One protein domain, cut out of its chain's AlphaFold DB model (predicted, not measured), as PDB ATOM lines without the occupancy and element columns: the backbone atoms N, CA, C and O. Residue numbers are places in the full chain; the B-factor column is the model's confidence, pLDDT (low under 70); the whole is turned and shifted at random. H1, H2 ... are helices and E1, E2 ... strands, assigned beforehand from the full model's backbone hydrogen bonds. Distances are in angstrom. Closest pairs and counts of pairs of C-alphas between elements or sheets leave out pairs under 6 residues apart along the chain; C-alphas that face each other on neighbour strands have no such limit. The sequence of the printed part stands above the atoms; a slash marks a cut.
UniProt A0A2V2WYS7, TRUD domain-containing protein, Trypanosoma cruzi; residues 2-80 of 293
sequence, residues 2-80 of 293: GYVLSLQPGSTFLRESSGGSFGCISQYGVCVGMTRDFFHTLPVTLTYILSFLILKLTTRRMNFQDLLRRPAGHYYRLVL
ATOM      1  N   GLY A   2      51.743 -20.064 -22.007       80.69
ATOM      2  CA  GLY A   2      52.536 -19.464 -23.098       80.69
ATOM      3  C   GLY A   2      53.978 -19.983 -23.224       80.69
ATOM      4  O   GLY A   2      54.391 -20.339 -24.313       80.69
ATOM      5  N   TYR A   3      54.716 -20.133 -22.118       80.25
ATOM      6  CA  TYR A   3      56.095 -20.658 -22.155       80.25
ATOM      7  C   TYR A   3      56.205 -22.141 -22.565       80.25
ATOM      8  O   TYR A   3      57.154 -22.521 -23.234       80.25
ATOM      9  N   VAL A   4      55.246 -22.982 -22.159       79.62
ATOM     10  CA  VAL A   4      55.302 -24.444 -22.384       79.62
ATOM     11  C   VAL A   4      54.695 -24.829 -23.732       79.62
ATOM     12  O   VAL A   4      55.163 -25.752 -24.383       79.62
ATOM     13  N   LEU A   5      53.636 -24.128 -24.137       79.88
ATOM     14  CA  LEU A   5      52.826 -24.454 -25.312       79.88
ATOM     15  C   LEU A   5      53.003 -23.460 -26.459       79.88
ATOM     16  O   LEU A   5      52.334 -23.597 -27.477       79.88
ATOM     17  N   SER A   6      53.827 -22.426 -26.276       83.75
ATOM     18  CA  SER A   6      53.978 -21.321 -27.232       83.75
ATOM     19  C   SER A   6      52.642 -20.674 -27.627       83.75
ATOM     20  O   SER A   6      52.485 -20.161 -28.734       83.75
ATOM     21  N   LEU A   7      51.664 -20.705 -26.714       82.62
ATOM     22  CA  LEU A   7      50.350 -20.110 -26.927       82.62
ATOM     23  C   LEU A   7      50.440 -18.587 -26.938       82.62
ATOM     24  O   LEU A   7      51.049 -17.987 -26.048       82.62
ATOM     25  N   GLN A   8      49.770 -17.982 -27.915       84.56
ATOM     26  CA  GLN A   8      49.657 -16.534 -28.019       84.56
ATOM     27  C   GLN A   8      48.710 -15.979 -26.940       84.56
ATOM     28  O   GLN A   8      47.764 -16.663 -26.521       84.56
ATOM     29  N   PRO A   9      48.924 -14.731 -26.483       80.62
ATOM     30  CA  PRO A   9      47.923 -14.010 -25.707       80.62
ATOM     31  C   PRO A   9      46.577 -14.004 -26.448       80.62
ATOM     32  O   PRO A   9      46.530 -13.793 -27.655       80.62
ATOM     33  N   GLY A  10      45.485 -14.287 -25.737       82.75
ATOM     34  CA  GLY A  10      44.149 -14.400 -26.336       82.75
ATOM     35  C   GLY A  10      43.810 -15.772 -26.935       82.75
ATOM     36  O   GLY A  10      42.673 -15.979 -27.340       82.75
ATOM     37  N   SER A  11      44.732 -16.743 -26.953       86.94
ATOM     38  CA  SER A  11      44.408 -18.129 -27.342       86.94
ATOM     39  C   SER A  11      43.831 -18.961 -26.196       86.94
ATOM     40  O   SER A  11      43.224 -20.003 -26.438       86.94
ATOM     41  N   THR A  12      44.001 -18.517 -24.948       87.81
ATOM     42  CA  THR A  12      43.416 -19.154 -23.765       87.81
ATOM     43  C   THR A  12      42.522 -18.184 -23.013       87.81
ATOM     44  O   THR A  12      42.918 -17.056 -22.726       87.81
ATOM     45  N   PHE A  13      41.348 -18.669 -22.629       89.06
ATOM     46  CA  PHE A  13      40.356 -17.947 -21.852       89.06
ATOM     47  C   PHE A  13      40.114 -18.711 -20.556       89.06
ATOM     48  O   PHE A  13      39.503 -19.781 -20.550       89.06
ATOM     49  N   LEU A  14      40.620 -18.157 -19.460       89.06
ATOM     50  CA  LEU A  14      40.305 -18.573 -18.099       89.06
ATOM     51  C   LEU A  14      39.567 -17.428 -17.419       89.06
ATOM     52  O   LEU A  14      39.852 -16.258 -17.684       89.06
ATOM     53  N   ARG A  15      38.595 -17.759 -16.573       88.31
ATOM     54  CA  ARG A  15      37.866 -16.760 -15.795       88.31
ATOM     55  C   ARG A  15      38.526 -16.619 -14.431       88.31
ATOM     56  O   ARG A  15      39.043 -17.584 -13.869       88.31
ATOM     57  N   GLU A  16      38.521 -15.405 -13.902       83.94
ATOM     58  CA  GLU A  16      38.914 -15.204 -12.512       83.94
ATOM     59  C   GLU A  16      37.935 -15.963 -11.609       83.94
ATOM     60  O   GLU A  16      36.730 -16.006 -11.864       83.94
ATOM     61  N   SER A  17      38.478 -16.624 -10.590       84.94
ATOM     62  CA  SER A  17      37.698 -17.266  -9.535       84.94
ATOM     63  C   SER A  17      37.772 -16.386  -8.294       84.94
ATOM     64  O   SER A  17      38.842 -15.870  -7.973       84.94
ATOM     65  N   SER A  18      36.653 -16.209  -7.604       85.31
ATOM     66  CA  SER A  18      36.606 -15.486  -6.330       85.31
ATOM     67  C   SER A  18      37.214 -16.305  -5.187       85.31
ATOM     68  O   SER A  18      37.213 -17.539  -5.233       85.31
ATOM     69  N   GLY A  19      37.720 -15.617  -4.157       85.56
ATOM     70  CA  GLY A  19      38.371 -16.252  -3.002       85.56
ATOM     71  C   GLY A  19      39.890 -16.433  -3.132       85.56
ATOM     72  O   GLY A  19      40.496 -17.115  -2.308       85.56
ATOM     73  N   GLY A  20      40.513 -15.814  -4.139       87.69
ATOM     74  CA  GLY A  20      41.960 -15.852  -4.361       87.69
ATOM     75  C   GLY A  20      42.457 -17.130  -5.047       87.69
ATOM     76  O   GLY A  20      41.684 -17.987  -5.466       87.69
ATOM     77  N   SER A  21      43.780 -17.247  -5.199       88.44
ATOM     78  CA  SER A  21      44.427 -18.369  -5.901       88.44
ATOM     79  C   SER A  21      44.931 -19.483  -4.977       88.44
ATOM     80  O   SER A  21      45.362 -20.526  -5.464       88.44
ATOM     81  N   PHE A  22      44.921 -19.271  -3.658       89.25
ATOM     82  CA  PHE A  22      45.412 -20.247  -2.687       89.25
ATOM     83  C   PHE A  22      44.307 -21.235  -2.304       89.25
ATOM     84  O   PHE A  22      43.443 -20.946  -1.479       89.25
ATOM     85  N   GLY A  23      44.334 -22.418  -2.915       89.62
ATOM     86  CA  GLY A  23      43.385 -23.493  -2.644       89.62
ATOM     87  C   GLY A  23      43.241 -24.452  -3.822       89.62
ATOM     88  O   GLY A  23      43.912 -24.326  -4.845       89.62
ATOM     89  N   CYS A  24      42.334 -25.420  -3.688       91.44
ATOM     90  CA  CYS A  24      42.015 -26.361  -4.760       91.44
ATOM     91  C   CYS A  24      40.912 -25.783  -5.656       91.44
ATOM     92  O   CYS A  24      39.725 -25.952  -5.375       91.44
ATOM     93  N   ILE A  25      41.302 -25.110  -6.740       91.75
ATOM     94  CA  ILE A  25      40.366 -24.448  -7.657       91.75
ATOM     95  C   ILE A  25      40.100 -25.345  -8.865       91.75
ATOM     96  O   ILE A  25      41.017 -25.747  -9.578       91.75
ATOM     97  N   SER A  26      38.823 -25.633  -9.117       91.38
ATOM     98  CA  SER A  26      38.361 -26.311 -10.331       91.38
ATOM     99  C   SER A  26      37.518 -25.351 -11.155       91.38
ATOM    100  O   SER A  26      36.516 -24.834 -10.669       91.38
ATOM    101  N   GLN A  27      37.915 -25.121 -12.404       90.56
ATOM    102  CA  GLN A  27      37.209 -24.226 -13.318       90.56
ATOM    103  C   GLN A  27      37.267 -24.740 -14.757       90.56
ATOM    104  O   GLN A  27      38.108 -25.571 -15.107       90.56
ATOM    105  N   TYR A  28      36.372 -24.219 -15.592       88.69
ATOM    106  CA  TYR A  28      36.404 -24.440 -17.032       88.69
ATOM    107  C   TYR A  28      37.248 -23.364 -17.712       88.69
ATOM    108  O   TYR A  28      37.239 -22.202 -17.313       88.69
ATOM    109  N   GLY A  29      37.957 -23.762 -18.764       88.62
ATOM    110  CA  GLY A  29      38.719 -22.868 -19.621       88.62
ATOM    111  C   GLY A  29      38.495 -23.209 -21.081       88.62
ATOM    112  O   GLY A  29      38.227 -24.364 -21.422       88.62
ATOM    113  N   VAL A  30      38.623 -22.207 -21.943       88.75
ATOM    114  CA  VAL A  30      38.540 -22.377 -23.396       88.75
ATOM    115  C   VAL A  30      39.916 -22.132 -23.987       88.75
ATOM    116  O   VAL A  30      40.602 -21.185 -23.611       88.75
ATOM    117  N   CYS A  31      40.330 -22.985 -24.916       85.38
ATOM    118  CA  CYS A  31      41.576 -22.815 -25.645       85.38
ATOM    119  C   CYS A  31      41.301 -22.957 -27.142       85.38
ATOM    120  O   CYS A  31      40.599 -23.881 -27.553       85.38
ATOM    121  N   VAL A  32      41.831 -22.037 -27.942       84.94
ATOM    122  CA  VAL A  32      41.650 -21.999 -29.397       84.94
ATOM    123  C   VAL A  32      42.937 -22.460 -30.074       84.94
ATOM    124  O   VAL A  32      44.027 -22.067 -29.666       84.94
ATOM    125  N   GLY A  33      42.812 -23.293 -31.110       79.62
ATOM    126  CA  GLY A  33      43.958 -23.760 -31.901       79.62
ATOM    127  C   GLY A  33      44.786 -24.869 -31.245       79.62
ATOM    128  O   GLY A  33      45.925 -25.080 -31.644       79.62
ATOM    129  N   MET A  34      44.231 -25.585 -30.261       76.50
ATOM    130  CA  MET A  34      44.913 -26.684 -29.568       76.50
ATOM    131  C   MET A  34      44.258 -28.030 -29.855       76.50
ATOM    132  O   MET A  34      43.036 -28.161 -29.771       76.50
ATOM    133  N   THR A  35      45.069 -29.048 -30.150       75.31
ATOM    134  CA  THR A  35      44.583 -30.427 -30.278       75.31
ATOM    135  C   THR A  35      44.623 -31.149 -28.932       75.31
ATOM    136  O   THR A  35      45.288 -30.732 -27.980       75.31
ATOM    137  N   ARG A  36      43.891 -32.264 -28.852       68.62
ATOM    138  CA  ARG A  36      43.821 -33.098 -27.649       68.62
ATOM    139  C   ARG A  36      45.183 -33.670 -27.254       68.62
ATOM    140  O   ARG A  36      45.487 -33.719 -26.066       68.62
ATOM    141  N   ASP A  37      46.005 -34.036 -28.231       68.31
ATOM    142  CA  ASP A  37      47.294 -34.695 -27.996       68.31
ATOM    143  C   ASP A  37      48.301 -33.756 -27.314       68.31
ATOM    144  O   ASP A  37      49.025 -34.174 -26.411       68.31
ATOM    145  N   PHE A  38      48.257 -32.456 -27.630       67.19
ATOM    146  CA  PHE A  38      49.060 -31.430 -26.950       67.19
ATOM    147  C   PHE A  38      48.629 -31.171 -25.500       67.19
ATOM    148  O   PHE A  38      49.426 -30.697 -24.695       67.19
ATOM    149  N   PHE A  39      47.378 -31.470 -25.133       62.69
ATOM    150  CA  PHE A  39      46.913 -31.304 -23.752       62.69
ATOM    151  C   PHE A  39      47.373 -32.438 -22.839       62.69
ATOM    152  O   PHE A  39      47.512 -32.215 -21.641       62.69
ATOM    153  N   HIS A  40      47.626 -33.635 -23.377       60.75
ATOM    154  CA  HIS A  40      48.059 -34.794 -22.592       60.75
ATOM    155  C   HIS A  40      49.536 -34.732 -22.171       60.75
ATOM    156  O   HIS A  40      49.910 -35.387 -21.200       60.75
ATOM    157  N   THR A  41      50.358 -33.903 -22.818       59.28
ATOM    158  CA  THR A  41      51.764 -33.688 -22.434       59.28
ATOM    159  C   THR A  41      51.935 -32.712 -21.263       59.28
ATOM    160  O   THR A  41      52.918 -32.818 -20.532       59.28
ATOM    161  N   LEU A  42      50.971 -31.813 -21.015       55.97
ATOM    162  CA  LEU A  42      51.001 -30.866 -19.887       55.97
ATOM    163  C   LEU A  42      50.830 -31.471 -18.481       55.97
ATOM    164  O   LEU A  42      51.574 -31.076 -17.582       55.97
ATOM    165  N   PRO A  43      49.860 -32.375 -18.224       50.00
ATOM    166  CA  PRO A  43      49.633 -32.900 -16.881       50.00
ATOM    167  C   PRO A  43      50.825 -33.705 -16.358       50.00
ATOM    168  O   PRO A  43      50.970 -33.823 -15.146       50.00
ATOM    169  N   VAL A  44      51.701 -34.201 -17.239       45.06
ATOM    170  CA  VAL A  44      52.917 -34.949 -16.875       45.06
ATOM    171  C   VAL A  44      54.001 -34.035 -16.284       45.06
ATOM    172  O   VAL A  44      54.854 -34.498 -15.534       45.06
ATOM    173  N   THR A  45      53.977 -32.727 -16.564       49.06
ATOM    174  CA  THR A  45      55.075 -31.818 -16.182       49.06
ATOM    175  C   THR A  45      54.944 -31.233 -14.769       49.06
ATOM    176  O   THR A  45      55.940 -30.782 -14.214       49.06
ATOM    177  N   LEU A  46      53.748 -31.233 -14.168       54.00
ATOM    178  CA  LEU A  46      53.496 -30.632 -12.842       54.00
ATOM    179  C   LEU A  46      52.922 -31.626 -11.816       54.00
ATOM    180  O   LEU A  46      52.601 -31.235 -10.699       54.00
ATOM    181  N   THR A  47      52.813 -32.916 -12.157       52.16
ATOM    182  CA  THR A  47      52.347 -33.979 -11.241       52.16
ATOM    183  C   THR A  47      53.395 -34.435 -10.221       52.16
ATOM    184  O   THR A  47      53.089 -35.253  -9.364       52.16
ATOM    185  N   TYR A  48      54.614 -33.901 -10.272       52.50
ATOM    186  CA  TYR A  48      55.691 -34.223  -9.324       52.50
ATOM    187  C   TYR A  48      56.030 -33.057  -8.385       52.50
ATOM    188  O   TYR A  48      57.079 -33.055  -7.746       52.50
ATOM    189  N   ILE A  49      55.156 -32.050  -8.304       59.59
ATOM    190  CA  ILE A  49      55.321 -30.872  -7.448       59.59
ATOM    191  C   ILE A  49      54.222 -30.890  -6.382       59.59
ATOM    192  O   ILE A  49      53.106 -31.330  -6.640       59.59
ATOM    193  N   LEU A  50      54.533 -30.389  -5.181       62.22
ATOM    194  CA  LEU A  50      53.618 -30.331  -4.030       62.22
ATOM    195  C   LEU A  50      52.277 -29.632  -4.348       62.22
ATOM    196  O   LEU A  50      51.263 -29.916  -3.721       62.22
ATOM    197  N   SER A  51      52.274 -28.719  -5.326       63.28
ATOM    198  CA  SER A  51      51.088 -28.046  -5.863       63.28
ATOM    199  C   SER A  51      50.801 -28.533  -7.281       63.28
ATOM    200  O   SER A  51      51.616 -28.348  -8.186       63.28
ATOM    201  N   PHE A  52      49.630 -29.138  -7.473       66.88
ATOM    202  CA  PHE A  52      49.243 -29.780  -8.724       66.88
ATOM    203  C   PHE A  52      48.439 -28.837  -9.620       66.88
ATOM    204  O   PHE A  52      47.460 -28.233  -9.185       66.88
ATOM    205  N   LEU A  53      48.785 -28.801 -10.908       76.25
ATOM    206  CA  LEU A  53      47.931 -28.252 -11.960       76.25
ATOM    207  C   LEU A  53      47.485 -29.394 -12.876       76.25
ATOM    208  O   LEU A  53      48.302 -29.984 -13.581       76.25
ATOM    209  N   ILE A  54      46.186 -29.693 -12.876       75.81
ATOM    210  CA  ILE A  54      45.598 -30.758 -13.694       75.81
ATOM    211  C   ILE A  54      44.718 -30.128 -14.769       75.81
ATOM    212  O   ILE A  54      43.786 -29.386 -14.469       75.81
ATOM    213  N   LEU A  55      44.987 -30.468 -16.028       73.25
ATOM    214  CA  LEU A  55      44.168 -30.060 -17.161       73.25
ATOM    215  C   LEU A  55      43.428 -31.271 -17.720       73.25
ATOM    216  O   LEU A  55      44.044 -32.252 -18.134       73.25
ATOM    217  N   LYS A  56      42.097 -31.192 -17.746       74.94
ATOM    218  CA  LYS A  56      41.236 -32.231 -18.310       74.94
ATOM    219  C   LYS A  56      40.455 -31.668 -19.484       74.94
ATOM    220  O   LYS A  56      39.613 -30.788 -19.316       74.94
ATOM    221  N   LEU A  57      40.703 -32.209 -20.673       72.19
ATOM    222  CA  LEU A  57      39.953 -31.818 -21.856       72.19
ATOM    223  C   LEU A  57      38.540 -32.407 -21.805       72.19
ATOM    224  O   LEU A  57      38.355 -33.606 -21.590       72.19
ATOM    225  N   THR A  58      37.547 -31.563 -22.056       71.19
ATOM    226  CA  THR A  58      36.173 -31.987 -22.329       71.19
ATOM    227  C   THR A  58      35.737 -31.402 -23.664       71.19
ATOM    228  O   THR A  58      35.770 -30.194 -23.864       71.19
ATOM    229  N   THR A  59      35.345 -32.258 -24.606       66.38
ATOM    230  CA  THR A  59      34.794 -31.820 -25.891       66.38
ATOM    231  C   THR A  59      33.292 -31.616 -25.742       66.38
ATOM    232  O   THR A  59      32.545 -32.587 -25.628       66.38
ATOM    233  N   ARG A  60      32.839 -30.360 -25.749       63.81
ATOM    234  CA  ARG A  60      31.420 -30.014 -25.897       63.81
ATOM    235  C   ARG A  60      31.236 -29.222 -27.185       63.81
ATOM    236  O   ARG A  60      31.966 -28.266 -27.428       63.81
ATOM    237  N   ARG A  61      30.262 -29.619 -28.007       63.62
ATOM    238  CA  ARG A  61      29.808 -28.828 -29.157       63.62
ATOM    239  C   ARG A  61      28.891 -27.726 -28.631       63.62
ATOM    240  O   ARG A  61      27.690 -27.927 -28.530       63.62
ATOM    241  N   MET A  62      29.477 -26.609 -28.221       68.06
ATOM    242  CA  MET A  62      28.754 -25.395 -27.835       68.06
ATOM    243  C   MET A  62      29.292 -24.225 -28.650       68.06
ATOM    244  O   MET A  62      30.428 -24.273 -29.129       68.06
ATOM    245  N   ASN A  63      28.475 -23.187 -28.828       82.31
ATOM    246  CA  ASN A  63      28.936 -21.954 -29.449       82.31
ATOM    247  C   ASN A  63      30.076 -21.364 -28.601       82.31
ATOM    248  O   ASN A  63      30.031 -21.385 -27.369       82.31
ATOM    249  N   PHE A  64      31.107 -20.843 -29.262       82.81
ATOM    250  CA  PHE A  64      32.237 -20.199 -28.603       82.81
ATOM    251  C   PHE A  64      31.793 -19.079 -27.649       82.81
ATOM    252  O   PHE A  64      32.307 -18.991 -26.538       82.81
ATOM    253  N   GLN A  65      30.790 -18.280 -28.026       84.94
ATOM    254  CA  GLN A  65      30.263 -17.224 -27.155       84.94
ATOM    255  C   GLN A  65      29.644 -17.780 -25.869       84.94
ATOM    256  O   GLN A  65      29.835 -17.206 -24.798       84.94
ATOM    257  N   ASP A  66      28.966 -18.924 -25.952       83.50
ATOM    258  CA  ASP A  66      28.356 -19.568 -24.788       83.50
ATOM    259  C   ASP A  66      29.418 -20.138 -23.846       83.50
ATOM    260  O   ASP A  66      29.310 -19.993 -22.629       83.50
ATOM    261  N   LEU A  67      30.491 -20.708 -24.405       85.44
ATOM    262  CA  LEU A  67      31.642 -21.196 -23.640       85.44
ATOM    263  C   LEU A  67      32.392 -20.081 -22.907       85.44
ATOM    264  O   LEU A  67      33.009 -20.330 -21.873       85.44
ATOM    265  N   LEU A  68      32.350 -18.858 -23.438       87.19
ATOM    266  CA  LEU A  68      32.964 -17.699 -22.809       87.19
ATOM    267  C   LEU A  68      32.063 -17.034 -21.763       87.19
ATOM    268  O   LEU A  68      32.529 -16.107 -21.105       87.19
ATOM    269  N   ARG A  69      30.809 -17.447 -21.557       84.00
ATOM    270  CA  ARG A  69      29.954 -16.809 -20.539       84.00
ATOM    271  C   ARG A  69      30.561 -16.932 -19.135       84.00
ATOM    272  O   ARG A  69      31.316 -17.856 -18.831       84.00
ATOM    273  N   ARG A  70      30.253 -15.960 -18.270       83.12
ATOM    274  CA  ARG A  70      30.660 -16.020 -16.858       83.12
ATOM    275  C   ARG A  70      29.924 -17.173 -16.158       83.12
ATOM    276  O   ARG A  70      28.766 -17.426 -16.493       83.12
ATOM    277  N   PRO A  71      30.568 -17.866 -15.203       85.44
ATOM    278  CA  PRO A  71      29.892 -18.879 -14.404       85.44
ATOM    279  C   PRO A  71      28.724 -18.253 -13.634       85.44
ATOM    280  O   PRO A  71      28.826 -17.132 -13.141       85.44
ATOM    281  N   ALA A  72      27.617 -18.989 -13.521       86.62
ATOM    282  CA  ALA A  72      26.448 -18.549 -12.759       86.62
ATOM    283  C   ALA A  72      26.646 -18.671 -11.235       86.62
ATOM    284  O   ALA A  72      25.881 -18.097 -10.469       86.62
ATOM    285  N   GLY A  73      27.661 -19.420 -10.795       90.00
ATOM    286  CA  GLY A  73      27.977 -19.610  -9.386       90.00
ATOM    287  C   GLY A  73      29.199 -20.498  -9.174       90.00
ATOM    288  O   GLY A  73      29.697 -21.139 -10.102       90.00
ATOM    289  N   HIS A  74      29.660 -20.535  -7.927       91.50
ATOM    290  CA  HIS A  74      30.805 -21.321  -7.477       91.50
ATOM    291  C   HIS A  74      30.419 -22.127  -6.233       91.50
ATOM    292  O   HIS A  74      29.682 -21.641  -5.378       91.50
ATOM    293  N   TYR A  75      30.942 -23.348  -6.123       94.62
ATOM    294  CA  TYR A  75      30.782 -24.183  -4.933       94.62
ATOM    295  C   TYR A  75      32.039 -24.089  -4.072       94.62
ATOM    296  O   TYR A  75      33.126 -24.446  -4.527       94.62
ATOM    297  N   TYR A  76      31.879 -23.659  -2.823       94.50
ATOM    298  CA  TYR A  76      32.982 -23.510  -1.878       94.50
ATOM    299  C   TYR A  76      32.957 -24.606  -0.819       94.50
ATOM    300  O   TYR A  76      31.907 -24.962  -0.288       94.50
ATOM    301  N   ARG A  77      34.143 -25.118  -0.485       96.75
ATOM    302  CA  ARG A  77      34.374 -25.962   0.690       96.75
ATOM    303  C   ARG A  77      35.473 -25.312   1.509       96.75
ATOM    304  O   ARG A  77      36.635 -25.347   1.117       96.75
ATOM    305  N   LEU A  78      35.078 -24.687   2.611       95.56
ATOM    306  CA  LEU A  78      35.967 -23.919   3.474       95.56
ATOM    307  C   LEU A  78      36.205 -24.682   4.777       95.56
ATOM    308  O   LEU A  78      35.288 -25.299   5.318       95.56
ATOM    309  N   VAL A  79      37.434 -24.618   5.286       96.38
ATOM    310  CA  VAL A  79      37.792 -25.130   6.613       96.38
ATOM    311  C   VAL A  79      38.310 -23.960   7.429       96.38
ATOM    312  O   VAL A  79      39.440 -23.514   7.236       96.38
ATOM    313  N   LEU A  80      37.475 -23.464   8.339       96.12
ATOM    314  CA  LEU A  80      37.878 -22.453   9.308       96.12
ATOM    315  C   LEU A  80      38.640 -23.146  10.445       96.12
ATOM    316  O   LEU A  80      38.166 -24.130  11.014       96.12
TER     317      LEU A  80
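What this domain is: This is residues 2 to 80 of the 293 residues of the protein "TRUD domain-containing protein" of Trypanosoma cruzi (UniProt A0A2V2WYS7). The printed part has little regular structure: a small hairpin of two antiparallel strands, E1 and E2, joined by the long loop of residues 15 to 28, lies near the middle, with the short helices H1, H2 and H3 to one side and H4 to another, and the long loop of residues 47 to 63 runs from H3 to H4. Residues 68 to 80 make a tail. The 79 printed residues hold H1, E1, E2, H2, H3, H4 in that order, a mixed class with 23 residues in named elements. It is only just loose, close to compact, with a radius of gyration of the C-alphas of 14.2 A and spans of 41, 34 and 22 A.

How they stand to each other: H1, residues 2 to 5, touches no helix. E1, residues 12 to 14, and E2, residues 29 to 31, form an antiparallel hairpin at 173 degrees; N 13 and O 30, 2.8 A apart, are within hydrogen-bond range. H2, residues 36 to 40, and H3, residues 43 to 46, meet only through their link. The closest C-alphas of E2 and H4, residues 64 to 67, are those of Val 30 and Leu 67, 7.0 A apart. The O i to N i+4 pair of H2 is within hydrogen-bond range; H1, H3 and H4 are too short for one.

Where its parts are: H1 begins at C-alpha 2 (52.536, -19.464, -23.098) and is 5.5 A long, E1 6.5 A, E2 6.7 A, H2 6.8 A, H3 6.0 A and H4 5.1 A, ending at C-alpha 67 (31.642, -21.196, -23.640).

The domain as a whole: The C-alphas farthest apart, of Gly 33 and Leu 80, are 41.7 A apart. The printed part has no cut; the links E1 to E2 and H3 to H4 are long. Residues 36 to 52 and 59 to 62 have pLDDT under 70.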